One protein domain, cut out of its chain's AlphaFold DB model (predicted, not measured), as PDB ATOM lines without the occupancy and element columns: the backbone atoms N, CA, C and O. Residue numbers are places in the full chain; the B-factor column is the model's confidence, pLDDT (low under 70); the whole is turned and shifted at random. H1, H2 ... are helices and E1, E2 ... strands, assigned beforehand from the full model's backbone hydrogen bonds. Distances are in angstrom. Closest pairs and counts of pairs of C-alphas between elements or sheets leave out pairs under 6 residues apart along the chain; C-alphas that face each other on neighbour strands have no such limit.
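What this domain is: This is residues 8 to 104 of the 149 residues of an uncharacterized protein of Salmonella enterica I (UniProt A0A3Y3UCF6). A strongly twisted sheet of four strands curls round the short helix H2, while H1 and H3 sit together to one side and H4 follows H3. Two long unnamed stretches, residues 37 to 48 and 73 to 84, run between these parts. The 97 printed residues hold four named helices and four named strands, in the order E1 E2 H1 E3 E4 H2 H3 H4. The sheet runs E1 E2 E3 E4, antiparallel; the class is mixed, and the whole is compact, with a radius of gyration of the C-alphas of 12.9 A and spans of 34 by 26 by 26 A.

How they stand to each other: E1, residues 10 to 12, forms a hairpin with E2, residues 19 to 26; N 11 and O 19 are 2.8 A apart, within hydrogen-bond range. E2 bends by 60 degrees at residue 22. E3, residues 49 to 55, is antiparallel to E2 at 156 degrees, with N 52 and O 23 at 2.8 A. E4, residues 61 to 65, forms a hairpin with E3, with N 51 and O 64 at 2.8 A. The sheet curls round H2, residues 66 to 72; the closest C-alphas of E3 and H2, Ser 50 and Leu 66, are 4.3 A apart. H1, residues 33 to 36, touches H3, residues 85 to 97, at C-alphas 35 and 88, 6.3 A apart. H4, residues 99 to 104, only grazes the sheet. In H2 and H4 every O i to N i+4 pair is within hydrogen-bond range, in H3 7 of 9; H1 is too short for one.

Where its parts are: E1 begins at C-alpha 10 (102.747, 92.734, 102.175). E2 is 19.6 A long, E3 19.5 A and H3 19.8 A. H4 ends at C-alpha 104 (93.240, 110.485, 97.365).

The domain as a whole: The C-alphas farthest apart, Gly 15 and Glu 86, are 35.8 A apart. The printed part has no cut, and no printed residue is under 70 in pLDDT.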
ATOM      1  N   GLY A   8      98.754  95.332  96.804       93.44
ATOM      2  CA  GLY A   8      98.481  94.060  97.469       93.44
ATOM      3  C   GLY A   8      99.706  93.345  98.053       93.44
ATOM      4  O   GLY A   8      99.525  92.366  98.772       93.44
ATOM      5  N   GLU A   9     100.937  93.801  97.794       95.19
ATOM      6  CA  GLU A   9     102.120  93.216  98.435       95.19
ATOM      7  C   GLU A   9     102.176  93.563  99.923       95.19
ATOM      8  O   GLU A   9     101.909  94.698 100.324       95.19
ATOM      9  N   ILE A  10     102.579  92.582 100.731       95.88
ATOM     10  CA  ILE A  10     102.747  92.734 102.175       95.88
ATOM     11  C   ILE A  10     104.202  93.081 102.477       95.88
ATOM     12  O   ILE A  10     105.140  92.432 101.998       95.88
ATOM     13  N   TYR A  11     104.377  94.107 103.295       95.81
ATOM     14  CA  TYR A  11     105.655  94.614 103.747       95.81
ATOM     15  C   TYR A  11     105.705  94.647 105.270       95.81
ATOM     16  O   TYR A  11     104.730  94.993 105.934       95.81
ATOM     17  N   ARG A  12     106.876  94.322 105.815       95.44
ATOM     18  CA  ARG A  12     107.137  94.269 107.251       95.44
ATOM     19  C   ARG A  12     108.229  95.252 107.638       95.44
ATOM     20  O   ARG A  12     109.255  95.337 106.959       95.44
ATOM     21  N   CYS A  13     108.037  95.928 108.764       92.81
ATOM     22  CA  CYS A  13     109.047  96.752 109.420       92.81
ATOM     23  C   CYS A  13     109.173  96.323 110.888       92.81
ATOM     24  O   CYS A  13     108.187  95.991 111.543       92.81
ATOM     25  N   THR A  14     110.395  96.294 111.417       89.12
ATOM     26  CA  THR A  14     110.640  95.920 112.815       89.12
ATOM     27  C   THR A  14     109.968  96.912 113.763       89.12
ATOM     28  O   THR A  14     110.279  98.100 113.728       89.12
ATOM     29  N   GLY A  15     109.084  96.423 114.636       84.50
ATOM     30  CA  GLY A  15     108.380  97.256 115.618       84.50
ATOM     31  C   GLY A  15     107.101  97.929 115.104       84.50
ATOM     32  O   GLY A  15     106.510  98.712 115.842       84.50
ATOM     33  N   PHE A  16     106.654  97.610 113.885       85.88
ATOM     34  CA  PHE A  16     105.386  98.069 113.314       85.88
ATOM     35  C   PHE A  16     104.549  96.875 112.831       85.88
ATOM     36  O   PHE A  16     105.121  95.828 112.518       85.88
ATOM     37  N   PRO A  17     103.209  96.998 112.779       90.31
ATOM     38  CA  PRO A  17     102.366  95.983 112.157       90.31
ATOM     39  C   PRO A  17     102.691  95.832 110.664       90.31
ATOM     40  O   PRO A  17     103.184  96.768 110.026       90.31
ATOM     41  N   ASP A  18     102.389  94.656 110.113       94.25
ATOM     42  CA  ASP A  18     102.533  94.393 108.683       94.25
ATOM     43  C   ASP A  18     101.574  95.302 107.890       94.25
ATOM     44  O   ASP A  18     100.450  95.611 108.309       94.25
ATOM     45  N   VAL A  19     102.056  95.781 106.743       95.38
ATOM     46  CA  VAL A  19     101.332  96.729 105.896       95.38
ATOM     47  C   VAL A  19     101.160  96.184 104.488       95.38
ATOM     48  O   VAL A  19     102.061  95.573 103.918       95.38
ATOM     49  N   VAL A  20      99.998  96.446 103.907       95.75
ATOM     50  CA  VAL A  20      99.642  96.103 102.534       95.75
ATOM     51  C   VAL A  20      99.791  97.342 101.667       95.75
ATOM     52  O   VAL A  20      99.244  98.402 101.972       95.75
ATOM     53  N   VAL A  21     100.519  97.223 100.565       95.50
ATOM     54  CA  VAL A  21     100.682  98.314  99.602       95.50
ATOM     55  C   VAL A  21      99.364  98.562  98.880       95.50
ATOM     56  O   VAL A  21      98.765  97.638  98.338       95.50
ATOM     57  N   VAL A  22      98.930  99.818  98.826       95.31
ATOM     58  CA  VAL A  22      97.759 100.231  98.040       95.31
ATOM     59  C   VAL A  22      98.223 100.836  96.719       95.31
ATOM     60  O   VAL A  22      97.795 100.421  95.647       95.31
ATOM     61  N   GLY A  23      99.169 101.776  96.773       94.50
ATOM     62  CA  GLY A  23      99.741 102.379  95.574       94.50
ATOM     63  C   GLY A  23     100.794 103.437  95.875       94.50
ATOM     64  O   GLY A  23     100.977 103.858  97.014       94.50
ATOM     65  N   ILE A  24     101.487 103.885  94.830       94.19
ATOM     66  CA  ILE A  24     102.478 104.965  94.917       94.19
ATOM     67  C   ILE A  24     101.777 106.262  94.539       94.19
ATOM     68  O   ILE A  24     100.983 106.285  93.597       94.19
ATOM     69  N   LEU A  25     102.093 107.334  95.252       93.56
ATOM     70  CA  LEU A  25     101.585 108.669  95.000       93.56
ATOM     71  C   LEU A  25     102.726 109.593  94.546       93.56
ATOM     72  O   LEU A  25     103.881 109.452  94.957       93.56
ATOM     73  N   ALA A  26     102.391 110.566  93.709       92.00
ATOM     74  CA  ALA A  26     103.229 111.696  93.353       92.00
ATOM     75  C   ALA A  26     102.465 112.971  93.710       92.00
ATOM     76  O   ALA A  26     101.401 113.232  93.151       92.00
ATOM     77  N   ALA A  27     102.988 113.728  94.673       87.81
ATOM     78  CA  ALA A  27     102.326 114.892  95.257       87.81
ATOM     79  C   ALA A  27     100.882 114.585  95.718       87.81
ATOM     80  O   ALA A  27      99.959 115.343  95.445       87.81
ATOM     81  N   GLY A  28     100.680 113.436  96.374       87.12
ATOM     82  CA  GLY A  28      99.369 113.005  96.881       87.12
ATOM     83  C   GLY A  28      98.411 112.433  95.825       87.12
ATOM     84  O   GLY A  28      97.304 112.023  96.166       87.12
ATOM     85  N   ILE A  29      98.817 112.367  94.552       89.44
ATOM     86  CA  ILE A  29      98.001 111.828  93.456       89.44
ATOM     87  C   ILE A  29      98.513 110.432  93.071       89.44
ATOM     88  O   ILE A  29      99.726 110.275  92.924       89.44
ATOM     89  N   PRO A  30      97.640 109.427  92.846       91.56
ATOM     90  CA  PRO A  30      98.048 108.111  92.360       91.56
ATOM     91  C   PRO A  30      98.951 108.201  91.131       91.56
ATOM     92  O   PRO A  30      98.613 108.838  90.128       91.56
ATOM     93  N   TRP A  31     100.120 107.575  91.239       90.81
ATOM     94  CA  TRP A  31     101.202 107.687  90.277       90.81
ATOM     95  C   TRP A  31     101.330 106.411  89.456       90.81
ATOM     96  O   TRP A  31     101.968 105.444  89.863       90.81
ATOM     97  N   ASP A  32     100.743 106.425  88.262       89.75
ATOM     98  CA  ASP A  32     100.743 105.267  87.364       89.75
ATOM     99  C   ASP A  32     102.100 105.025  86.676       89.75
ATOM    100  O   ASP A  32     102.388 103.909  86.235       89.75
ATOM    101  N   MET A  33     102.926 106.067  86.505       87.06
ATOM    102  CA  MET A  33     104.148 105.982  85.689       87.06
ATOM    103  C   MET A  33     105.147 104.892  86.107       87.06
ATOM    104  O   MET A  33     105.675 104.254  85.197       87.06
ATOM    105  N   PRO A  34     105.415 104.624  87.401       83.06
ATOM    106  CA  PRO A  34     106.350 103.580  87.816       83.06
ATOM    107  C   PRO A  34     105.914 102.198  87.330       83.06
ATOM    108  O   PRO A  34     106.751 101.373  86.979       83.06
ATOM    109  N   TYR A  35     104.600 101.977  87.252       85.88
ATOM    110  CA  TYR A  35     103.997 100.729  86.792       85.88
ATOM    111  C   TYR A  35     103.924 100.653  85.257       85.88
ATOM    112  O   TYR A  35     104.051  99.577  84.674       85.88
ATOM    113  N   ARG A  36     103.749 101.794  84.569       84.06
ATOM    114  CA  ARG A  36     103.742 101.865  83.090       84.06
ATOM    115  C   ARG A  36     105.141 101.723  82.489       84.06
ATOM    116  O   ARG A  36     105.313 101.016  81.490       84.06
ATOM    117  N   CYS A  37     106.100 102.436  83.075       82.75
ATOM    118  CA  CYS A  37     107.422 102.723  82.528       82.75
ATOM    119  C   CYS A  37     108.507 102.524  83.604       82.75
ATOM    120  O   CYS A  37     109.123 103.493  84.043       82.75
ATOM    121  N   PRO A  38     108.795 101.275  83.999       73.88
ATOM    122  CA  PRO A  38     109.814 100.955  85.008       73.88
ATOM    123  C   PRO A  38     111.227 101.426  84.621       73.88
ATOM    124  O   PRO A  38     112.057 101.656  85.489       73.88
ATOM    125  N   ALA A  39     111.503 101.565  83.318       75.50
ATOM    126  CA  ALA A  39     112.790 102.019  82.792       75.50
ATOM    127  C   ALA A  39     112.955 103.549  82.815       75.50
ATOM    128  O   ALA A  39     114.018 104.057  82.460       75.50
ATOM    129  N   LEU A  40     111.910 104.300  83.183       79.75
ATOM    130  CA  LEU A  40     112.018 105.744  83.333       79.75
ATOM    131  C   LEU A  40     112.933 106.049  84.523       79.75
ATOM    132  O   LEU A  40     112.711 105.553  85.623       79.75
ATOM    133  N   ALA A  41     113.940 106.894  84.322       73.38
ATOM    134  CA  ALA A  41     114.791 107.348  85.411       73.38
ATOM    135  C   ALA A  41     114.025 108.356  86.286       73.38
ATOM    136  O   ALA A  41     113.809 109.503  85.896       73.38
ATOM    137  N   TRP A  42     113.620 107.933  87.481       82.44
ATOM    138  CA  TRP A  42     113.070 108.801  88.520       82.44
ATOM    139  C   TRP A  42     113.704 108.455  89.867       82.44
ATOM    140  O   TRP A  42     114.225 107.361  90.060       82.44
ATOM    141  N   ASN A  43     113.713 109.412  90.794       86.44
ATOM    142  CA  ASN A  43     114.326 109.223  92.105       86.44
ATOM    143  C   ASN A  43     113.230 108.988  93.166       86.44
ATOM    144  O   ASN A  43     112.586 109.969  93.556       86.44
ATOM    145  N   PRO A  44     113.044 107.748  93.664       84.62
ATOM    146  CA  PRO A  44     112.008 107.415  94.647       84.62
ATOM    147  C   PRO A  44     112.229 108.043  96.026       84.62
ATOM    148  O   PRO A  44     111.303 108.103  96.829       84.62
ATOM    149  N   TYR A  45     113.425 108.573  96.291       87.00
ATOM    150  CA  TYR A  45     113.757 109.278  97.530       87.00
ATOM    151  C   TYR A  45     113.407 110.772  97.491       87.00
ATOM    152  O   TYR A  45     113.636 111.489  98.468       87.00
ATOM    153  N   ARG A  46     112.857 111.287  96.381       86.12
ATOM    154  CA  ARG A  46     112.336 112.660  96.352       86.12
ATOM    155  C   ARG A  46     111.098 112.772  97.237       86.12
ATOM    156  O   ARG A  46     110.216 111.925  97.183       86.12
ATOM    157  N   ARG A  47     110.989 113.895  97.955       81.69
ATOM    158  CA  ARG A  47     109.844 114.219  98.831       81.69
ATOM    159  C   ARG A  47     108.495 114.245  98.109       81.69
ATOM    160  O   ARG A  47     107.466 114.168  98.759       81.69
ATOM    161  N   THR A  48     108.506 114.378  96.786       87.88
ATOM    162  CA  THR A  48     107.302 114.337  95.956       87.88
ATOM    163  C   THR A  48     106.660 112.959  95.919       87.88
ATOM    164  O   THR A  48     105.485 112.877  95.592       87.88
ATOM    165  N   TYR A  49     107.411 111.889  96.195       91.94
ATOM    166  CA  TYR A  49     106.902 110.528  96.121       91.94
ATOM    167  C   TYR A  49     106.602 109.978  97.508       91.94
ATOM    168  O   TYR A  49     107.453 109.956  98.404       91.94
ATOM    169  N   SER A  50     105.387 109.482  97.646       94.94
ATOM    170  CA  SER A  50     104.898 108.784  98.824       94.94
ATOM    171  C   SER A  50     104.268 107.461  98.406       94.94
ATOM    172  O   SER A  50     104.096 107.168  97.221       94.94
ATOM    173  N   ILE A  51     103.989 106.615  99.382       95.75
ATOM    174  CA  ILE A  51     103.294 105.352  99.200       95.75
ATOM    175  C   ILE A  51     102.120 105.313 100.164       95.75
ATOM    176  O   ILE A  51     102.259 105.647 101.342       95.75
ATOM    177  N   LEU A  52     100.964 104.937  99.635       95.94
ATOM    178  CA  LEU A  52      99.782 104.662 100.421       95.94
ATOM    179  C   LEU A  52      99.819 103.191 100.820       95.94
ATOM    180  O   LEU A  52      99.880 102.305  99.961       95.94
ATOM    181  N   VAL A  53      99.790 102.946 102.122       95.81
ATOM    182  CA  VAL A  53      99.762 101.604 102.698       95.81
ATOM    183  C   VAL A  53      98.569 101.465 103.625       95.81
ATOM    184  O   VAL A  53      98.116 102.437 104.228       95.81
ATOM    185  N   ARG A  54      98.072 100.243 103.741       95.19
ATOM    186  CA  ARG A  54      97.025  99.859 104.673       95.19
ATOM    187  C   ARG A  54      97.610  98.951 105.746       95.19
ATOM    188  O   ARG A  54      98.259  97.968 105.406       95.19
ATOM    189  N   THR A  55      97.337  99.220 107.016       93.50
ATOM    190  CA  THR A  55      97.675  98.294 108.109       93.50
ATOM    191  C   THR A  55      96.826  97.024 108.016       93.50
ATOM    192  O   THR A  55      95.606  97.123 107.909       93.50
ATOM    193  N   GLU A  56      97.445  95.840 108.084       86.31
ATOM    194  CA  GLU A  56      96.749  94.552 107.901       86.31
ATOM    195  C   GLU A  56      95.610  94.321 108.916       86.31
ATOM    196  O   GLU A  56      94.569  93.780 108.556       86.31
ATOM    197  N   ASN A  57      95.773  94.792 110.158       81.69
ATOM    198  CA  ASN A  57      94.840  94.505 111.258       81.69
ATOM    199  C   ASN A  57      93.769  95.581 111.502       81.69
ATOM    200  O   ASN A  57      92.713  95.259 112.036       81.69
ATOM    201  N   ASP A  58      94.026  96.835 111.117       79.88
ATOM    202  CA  ASP A  58      93.195  97.984 111.520       79.88
ATOM    203  C   ASP A  58      92.520  98.704 110.336       79.88
ATOM    204  O   ASP A  58      91.887  99.738 110.532       79.88
ATOM    205  N   ASP A  59      92.698  98.208 109.100       80.94
ATOM    206  CA  ASP A  59      92.218  98.813 107.834       80.94
ATOM    207  C   ASP A  59      92.546 100.322 107.710       80.94
ATOM    208  O   ASP A  59      91.942 101.068 106.942       80.94
ATOM    209  N   HIS A  60      93.536 100.791 108.475       90.62
ATOM    210  CA  HIS A  60      93.932 102.187 108.513       90.62
ATOM    211  C   HIS A  60      94.888 102.493 107.364       90.62
ATOM    212  O   HIS A  60      95.913 101.826 107.194       90.62
ATOM    213  N   PHE A  61      94.571 103.535 106.599       93.62
ATOM    214  CA  PHE A  61      95.384 103.994 105.481       93.62
ATOM    215  C   PHE A  61      96.374 105.056 105.941       93.62
ATOM    216  O   PHE A  61      95.990 106.096 106.472       93.62
ATOM    217  N   THR A  62      97.655 104.806 105.700       92.94
ATOM    218  CA  THR A  62      98.746 105.715 106.045       92.94
ATOM    219  C   THR A  62      99.537 106.073 104.797       92.94
ATOM    220  O   THR A  62      99.902 105.208 104.000       92.94
ATOM    221  N   GLU A  63      99.825 107.360 104.634       94.31
ATOM    222  CA  GLU A  63     100.759 107.848 103.626       94.31
ATOM    223  C   GLU A  63     102.166 107.926 104.234       94.31
ATOM    224  O   GLU A  63     102.382 108.579 105.256       94.31
ATOM    225  N   ILE A  64     103.135 107.264 103.605       94.50
ATOM    226  CA  ILE A  64     104.534 107.237 104.047       94.50
ATOM    227  C   ILE A  64     105.413 107.793 102.919       94.50
ATOM    228  O   ILE A  64     105.190 107.453 101.756       94.50
ATOM    229  N   PRO A  65     106.443 108.615 103.198       95.19
ATOM    230  CA  PRO A  65     107.422 108.987 102.180       95.19
ATOM    231  C   PRO A  65     108.039 107.741 101.534       95.19
ATOM    232  O   PRO A  65     108.550 106.869 102.239       95.19
ATOM    233  N   LEU A  66     108.036 107.661 100.202       94.25
ATOM    234  CA  LEU A  66     108.416 106.431  99.501       94.25
ATOM    235  C   LEU A  66     109.866 106.034  99.804       94.25
ATOM    236  O   LEU A  66     110.155 104.868 100.054       94.25
ATOM    237  N   GLY A  67     110.773 107.011  99.856       92.50
ATOM    238  CA  GLY A  67     112.168 106.767 100.219       92.50
ATOM    239  C   GLY A  67     112.343 106.157 101.613       92.50
ATOM    240  O   GLY A  67     113.185 105.282 101.783       92.50
ATOM    241  N   ARG A  68     111.522 106.577 102.585       93.69
ATOM    242  CA  ARG A  68     111.517 106.012 103.941       93.69
ATOM    243  C   ARG A  68     111.002 104.576 103.920       93.69
ATOM    244  O   ARG A  68     111.623 103.690 104.498       93.69
ATOM    245  N   PHE A  69     109.906 104.340 103.202       94.94
ATOM    246  CA  PHE A  69     109.332 103.006 103.056       94.94
ATOM    247  C   PHE A  69     110.343 102.008 102.479       94.94
ATOM    248  O   PHE A  69     110.544 100.943 103.046       94.94
ATOM    249  N   LEU A  70     111.047 102.381 101.408       93.12
ATOM    250  CA  LEU A  70     112.055 101.522 100.774       93.12
ATOM    251  C   LEU A  70     113.292 101.250 101.650       93.12
ATOM    252  O   LEU A  70     114.040 100.325 101.351       93.12
ATOM    253  N   GLN A  71     113.543 102.061 102.681       93.06
ATOM    254  CA  GLN A  71     114.657 101.870 103.619       93.06
ATOM    255  C   GLN A  71     114.266 101.012 104.823       93.06
ATOM    256  O   GLN A  71     115.060 100.189 105.268       93.06
ATOM    257  N   GLU A  72     113.070 101.235 105.367       94.25
ATOM    258  CA  GLU A  72     112.636 100.642 106.638       94.25
ATOM    259  C   GLU A  72     111.826  99.352 106.453       94.25
ATOM    260  O   GLU A  72     111.822  98.495 107.336       94.25
ATOM    261  N   PHE A  73     111.137  99.195 105.319       94.94
ATOM    262  CA  PHE A  73     110.235  98.073 105.087       94.94
ATOM    263  C   PHE A  73     110.852  97.033 104.158       94.94
ATOM    264  O   PHE A  73     111.457  97.335 103.131       94.94
ATOM    265  N   THR A  74     110.615  95.771 104.495       95.12
ATOM    266  CA  THR A  74     111.050  94.610 103.720       95.12
ATOM    267  C   THR A  74     109.838  93.894 103.142       95.12
ATOM    268  O   THR A  74     108.837  93.692 103.827       95.12
ATOM    269  N   CYS A  75     109.903  93.544 101.857       94.88
ATOM    270  CA  CYS A  75     108.826  92.807 101.203       94.88
ATOM    271  C   CYS A  75     108.793  91.379 101.756       94.88
ATOM    272  O   CYS A  75     109.794  90.669 101.666       94.88
ATOM    273  N   VAL A  76     107.654  90.957 102.312       94.81
ATOM    274  CA  VAL A  76     107.491  89.601 102.861       94.81
ATOM    275  C   VAL A  76     107.503  88.580 101.728       94.81
ATOM    276  O   VAL A  76     108.202  87.569 101.786       94.81
ATOM    277  N   LYS A  77     106.728  88.859 100.677       91.88
ATOM    278  CA  LYS A  77     106.663  88.032  99.478       91.88
ATOM    279  C   LYS A  77     106.376  88.907  98.257       91.88
ATOM    280  O   LYS A  77     105.298  89.500  98.201       91.88
ATOM    281  N   PRO A  78     107.290  88.962  97.274       92.69
ATOM    282  CA  PRO A  78     107.048  89.708  96.050       92.69
ATOM    283  C   PRO A  78     105.969  89.019  95.210       92.69
ATOM    284  O   PRO A  78     106.002  87.800  95.005       92.69
ATOM    285  N   ASP A  79     105.040  89.804  94.676       93.12
ATOM    286  CA  ASP A  79     104.056  89.333  93.713       93.12
ATOM    287  C   ASP A  79     104.722  89.234  92.335       93.12
ATOM    288  O   ASP A  79     104.848  90.204  91.583       93.12
ATOM    289  N   LEU A  80     105.181  88.025  92.004       92.31
ATOM    290  CA  LEU A  80     105.852  87.748  90.734       92.31
ATOM    291  C   LEU A  80     104.955  88.050  89.525       92.31
ATOM    292  O   LEU A  80     105.475  88.430  88.477       92.31
ATOM    293  N   PHE A  81     103.631  87.906  89.661       91.94
ATOM    294  CA  PHE A  81     102.689  88.186  88.584       91.94
ATOM    295  C   PHE A  81     102.619  89.689  88.323       91.94
ATOM    296  O   PHE A  81     102.792  90.104  87.178       91.94
ATOM    297  N   LYS A  82     102.438  90.510  89.364       90.50
ATOM    298  CA  LYS A  82     102.364  91.977  89.233       90.50
ATOM    299  C   LYS A  82     103.712  92.616  88.883       90.50
ATOM    300  O   LYS A  82     103.752  93.601  88.152       90.50
ATOM    301  N   ARG A  83     104.830  92.024  89.322       89.94
ATOM    302  CA  ARG A  83     106.198  92.454  88.957       89.94
ATOM    303  C   ARG A  83     106.631  92.052  87.545       89.94
ATOM    304  O   ARG A  83     107.728  92.428  87.109       89.94
ATOM    305  N   CYS A  84     105.804  91.270  86.853       89.31
ATOM    306  CA  CYS A  84     106.007  90.845  85.477       89.31
ATOM    307  C   CYS A  84     105.628  91.973  84.508       89.31
ATOM    308  O   CYS A  84     104.590  92.622  84.659       89.31
ATOM    309  N   ARG A  85     106.445  92.202  83.476       86.88
ATOM    310  CA  ARG A  85     106.247  93.337  82.560       86.88
ATOM    311  C   ARG A  85     104.975  93.189  81.731       86.88
ATOM    312  O   ARG A  85     104.298  94.174  81.435       86.88
ATOM    313  N   GLU A  86     104.661  91.955  81.383       89.31
ATOM    314  CA  GLU A  86     103.535  91.527  80.569       89.31
ATOM    315  C   GLU A  86     102.202  91.830  81.273       89.31
ATOM    316  O   GLU A  86     101.225  92.202  80.627       89.31
ATOM    317  N   ASN A  87     102.192  91.801  82.609       90.19
ATOM    318  CA  ASN A  87     100.995  91.978  83.434       90.19
ATOM    319  C   ASN A  87     100.783  93.416  83.920       90.19
ATOM    320  O   ASN A  87      99.866  93.678  84.700       90.19
ATOM    321  N   ARG A  88     101.570  94.380  83.426       88.19
ATOM    322  CA  ARG A  88     101.461  95.804  83.793       88.19
ATOM    323  C   ARG A  88     100.035  96.350  83.696       88.19
ATOM    324  O   ARG A  88      99.626  97.172  84.505       88.19
ATOM    325  N   TYR A  89      99.270  95.896  82.704       90.75
ATOM    326  CA  TYR A  89      97.908  96.372  82.488       90.75
ATOM    327  C   TYR A  89      96.968  95.944  83.620       90.75
ATOM    328  O   TYR A  89      96.104  96.724  84.009       90.75
ATOM    329  N   ALA A  90      97.165  94.751  84.187       91.44
ATOM    330  CA  ALA A  90      96.382  94.282  85.325       91.44
ATOM    331  C   ALA A  90      96.627  95.162  86.559       91.44
ATOM    332  O   ALA A  90      95.668  95.615  87.180       91.44
ATOM    333  N   VAL A  91      97.893  95.491  86.839       91.88
ATOM    334  CA  VAL A  91      98.269  96.388  87.946       91.88
ATOM    335  C   VAL A  91      97.674  97.781  87.751       91.88
ATOM    336  O   VAL A  91      97.077  98.344  88.659       91.88
ATOM    337  N   LEU A  92      97.780  98.335  86.542       92.56
ATOM    338  CA  LEU A  92      97.212  99.650  86.233       92.56
ATOM    339  C   LEU A  92      95.692  99.669  86.363       92.56
ATOM    340  O   LEU A  92      95.130 100.666  86.807       92.56
ATOM    341  N   LYS A  93      95.028  98.576  85.982       92.94
ATOM    342  CA  LYS A  93      93.589  98.415  86.159       92.94
ATOM    343  C   LYS A  93      93.235  98.461  87.647       92.94
ATOM    344  O   LYS A  93      92.376  99.246  88.023       92.94
ATOM    345  N   GLU A  94      93.937  97.705  88.484       92.50
ATOM    346  CA  GLU A  94      93.751  97.710  89.942       92.50
ATOM    347  C   GLU A  94      93.935  99.114  90.538       92.50
ATOM    348  O   GLU A  94      93.021  99.621  91.176       92.50
ATOM    349  N   VAL A  95      95.033  99.802  90.213       91.62
ATOM    350  CA  VAL A  95      95.305 101.185  90.662       91.62
ATOM    351  C   VAL A  95      94.220 102.172  90.211       91.62
ATOM    352  O   VAL A  95      93.851 103.089  90.944       91.62
ATOM    353  N   THR A  96      93.695 101.999  88.995       90.25
ATOM    354  CA  THR A  96      92.663 102.888  88.436       90.25
ATOM    355  C   THR A  96      91.306 102.677  89.103       90.25
ATOM    356  O   THR A  96      90.560 103.639  89.272       90.25
ATOM    357  N   PHE A  97      90.976 101.438  89.473       90.81
ATOM    358  CA  PHE A  97      89.683 101.088  90.066       90.81
ATOM    359  C   PHE A  97      89.699 101.022  91.598       90.81
ATOM    360  O   PHE A  97      88.637 100.850  92.193       90.81
ATOM    361  N   ASP A  98      90.858 101.187  92.237       93.81
ATOM    362  CA  ASP A  98      90.956 101.228  93.691       93.81
ATOM    363  C   ASP A  98      90.237 102.473  94.259       93.81
ATOM    364  O   ASP A  98      90.581 103.611  93.907       93.81
ATOM    365  N   PRO A  99      89.220 102.289  95.123       93.12
ATOM    366  CA  PRO A  99      88.389 103.387  95.602       93.12
ATOM    367  C   PRO A  99      89.157 104.354  96.506       93.12
ATOM    368  O   PRO A  99      88.870 105.552  96.492       93.12
ATOM    369  N   GLU A 100      90.137 103.874  97.271       92.75
ATOM    370  CA  GLU A 100      90.919 104.726  98.165       92.75
ATOM    371  C   GLU A 100      91.879 105.609  97.380       92.75
ATOM    372  O   GLU A 100      91.897 106.825  97.572       92.75
ATOM    373  N   LEU A 101      92.589 105.054  96.399       93.06
ATOM    374  CA  LEU A 101      93.411 105.846  95.488       93.06
ATOM    375  C   LEU A 101      92.584 106.901  94.745       93.06
ATOM    376  O   LEU A 101      93.065 108.023  94.569       93.06
ATOM    377  N   GLN A 102      91.331 106.614  94.368       92.12
ATOM    378  CA  GLN A 102      90.465 107.637  93.765       92.12
ATOM    379  C   GLN A 102      90.040 108.732  94.756       92.12
ATOM    380  O   GLN A 102      90.011 109.902  94.369       92.12
ATOM    381  N   LYS A 103      89.788 108.411  96.033       91.81
ATOM    382  CA  LYS A 103      89.553 109.432  97.074       91.81
ATOM    383  C   LYS A 103      90.779 110.330  97.256       91.81
ATOM    384  O   LYS A 103      90.644 111.552  97.304       91.81
ATOM    385  N   TRP A 104      91.977 109.744  97.292       90.25
ATOM    386  CA  TRP A 104      93.240 110.485  97.365       90.25
ATOM    387  C   TRP A 104      93.476 111.359  96.134       90.25
ATOM    388  O   TRP A 104      93.859 112.521  96.278       90.25
TER     389      TRP A 104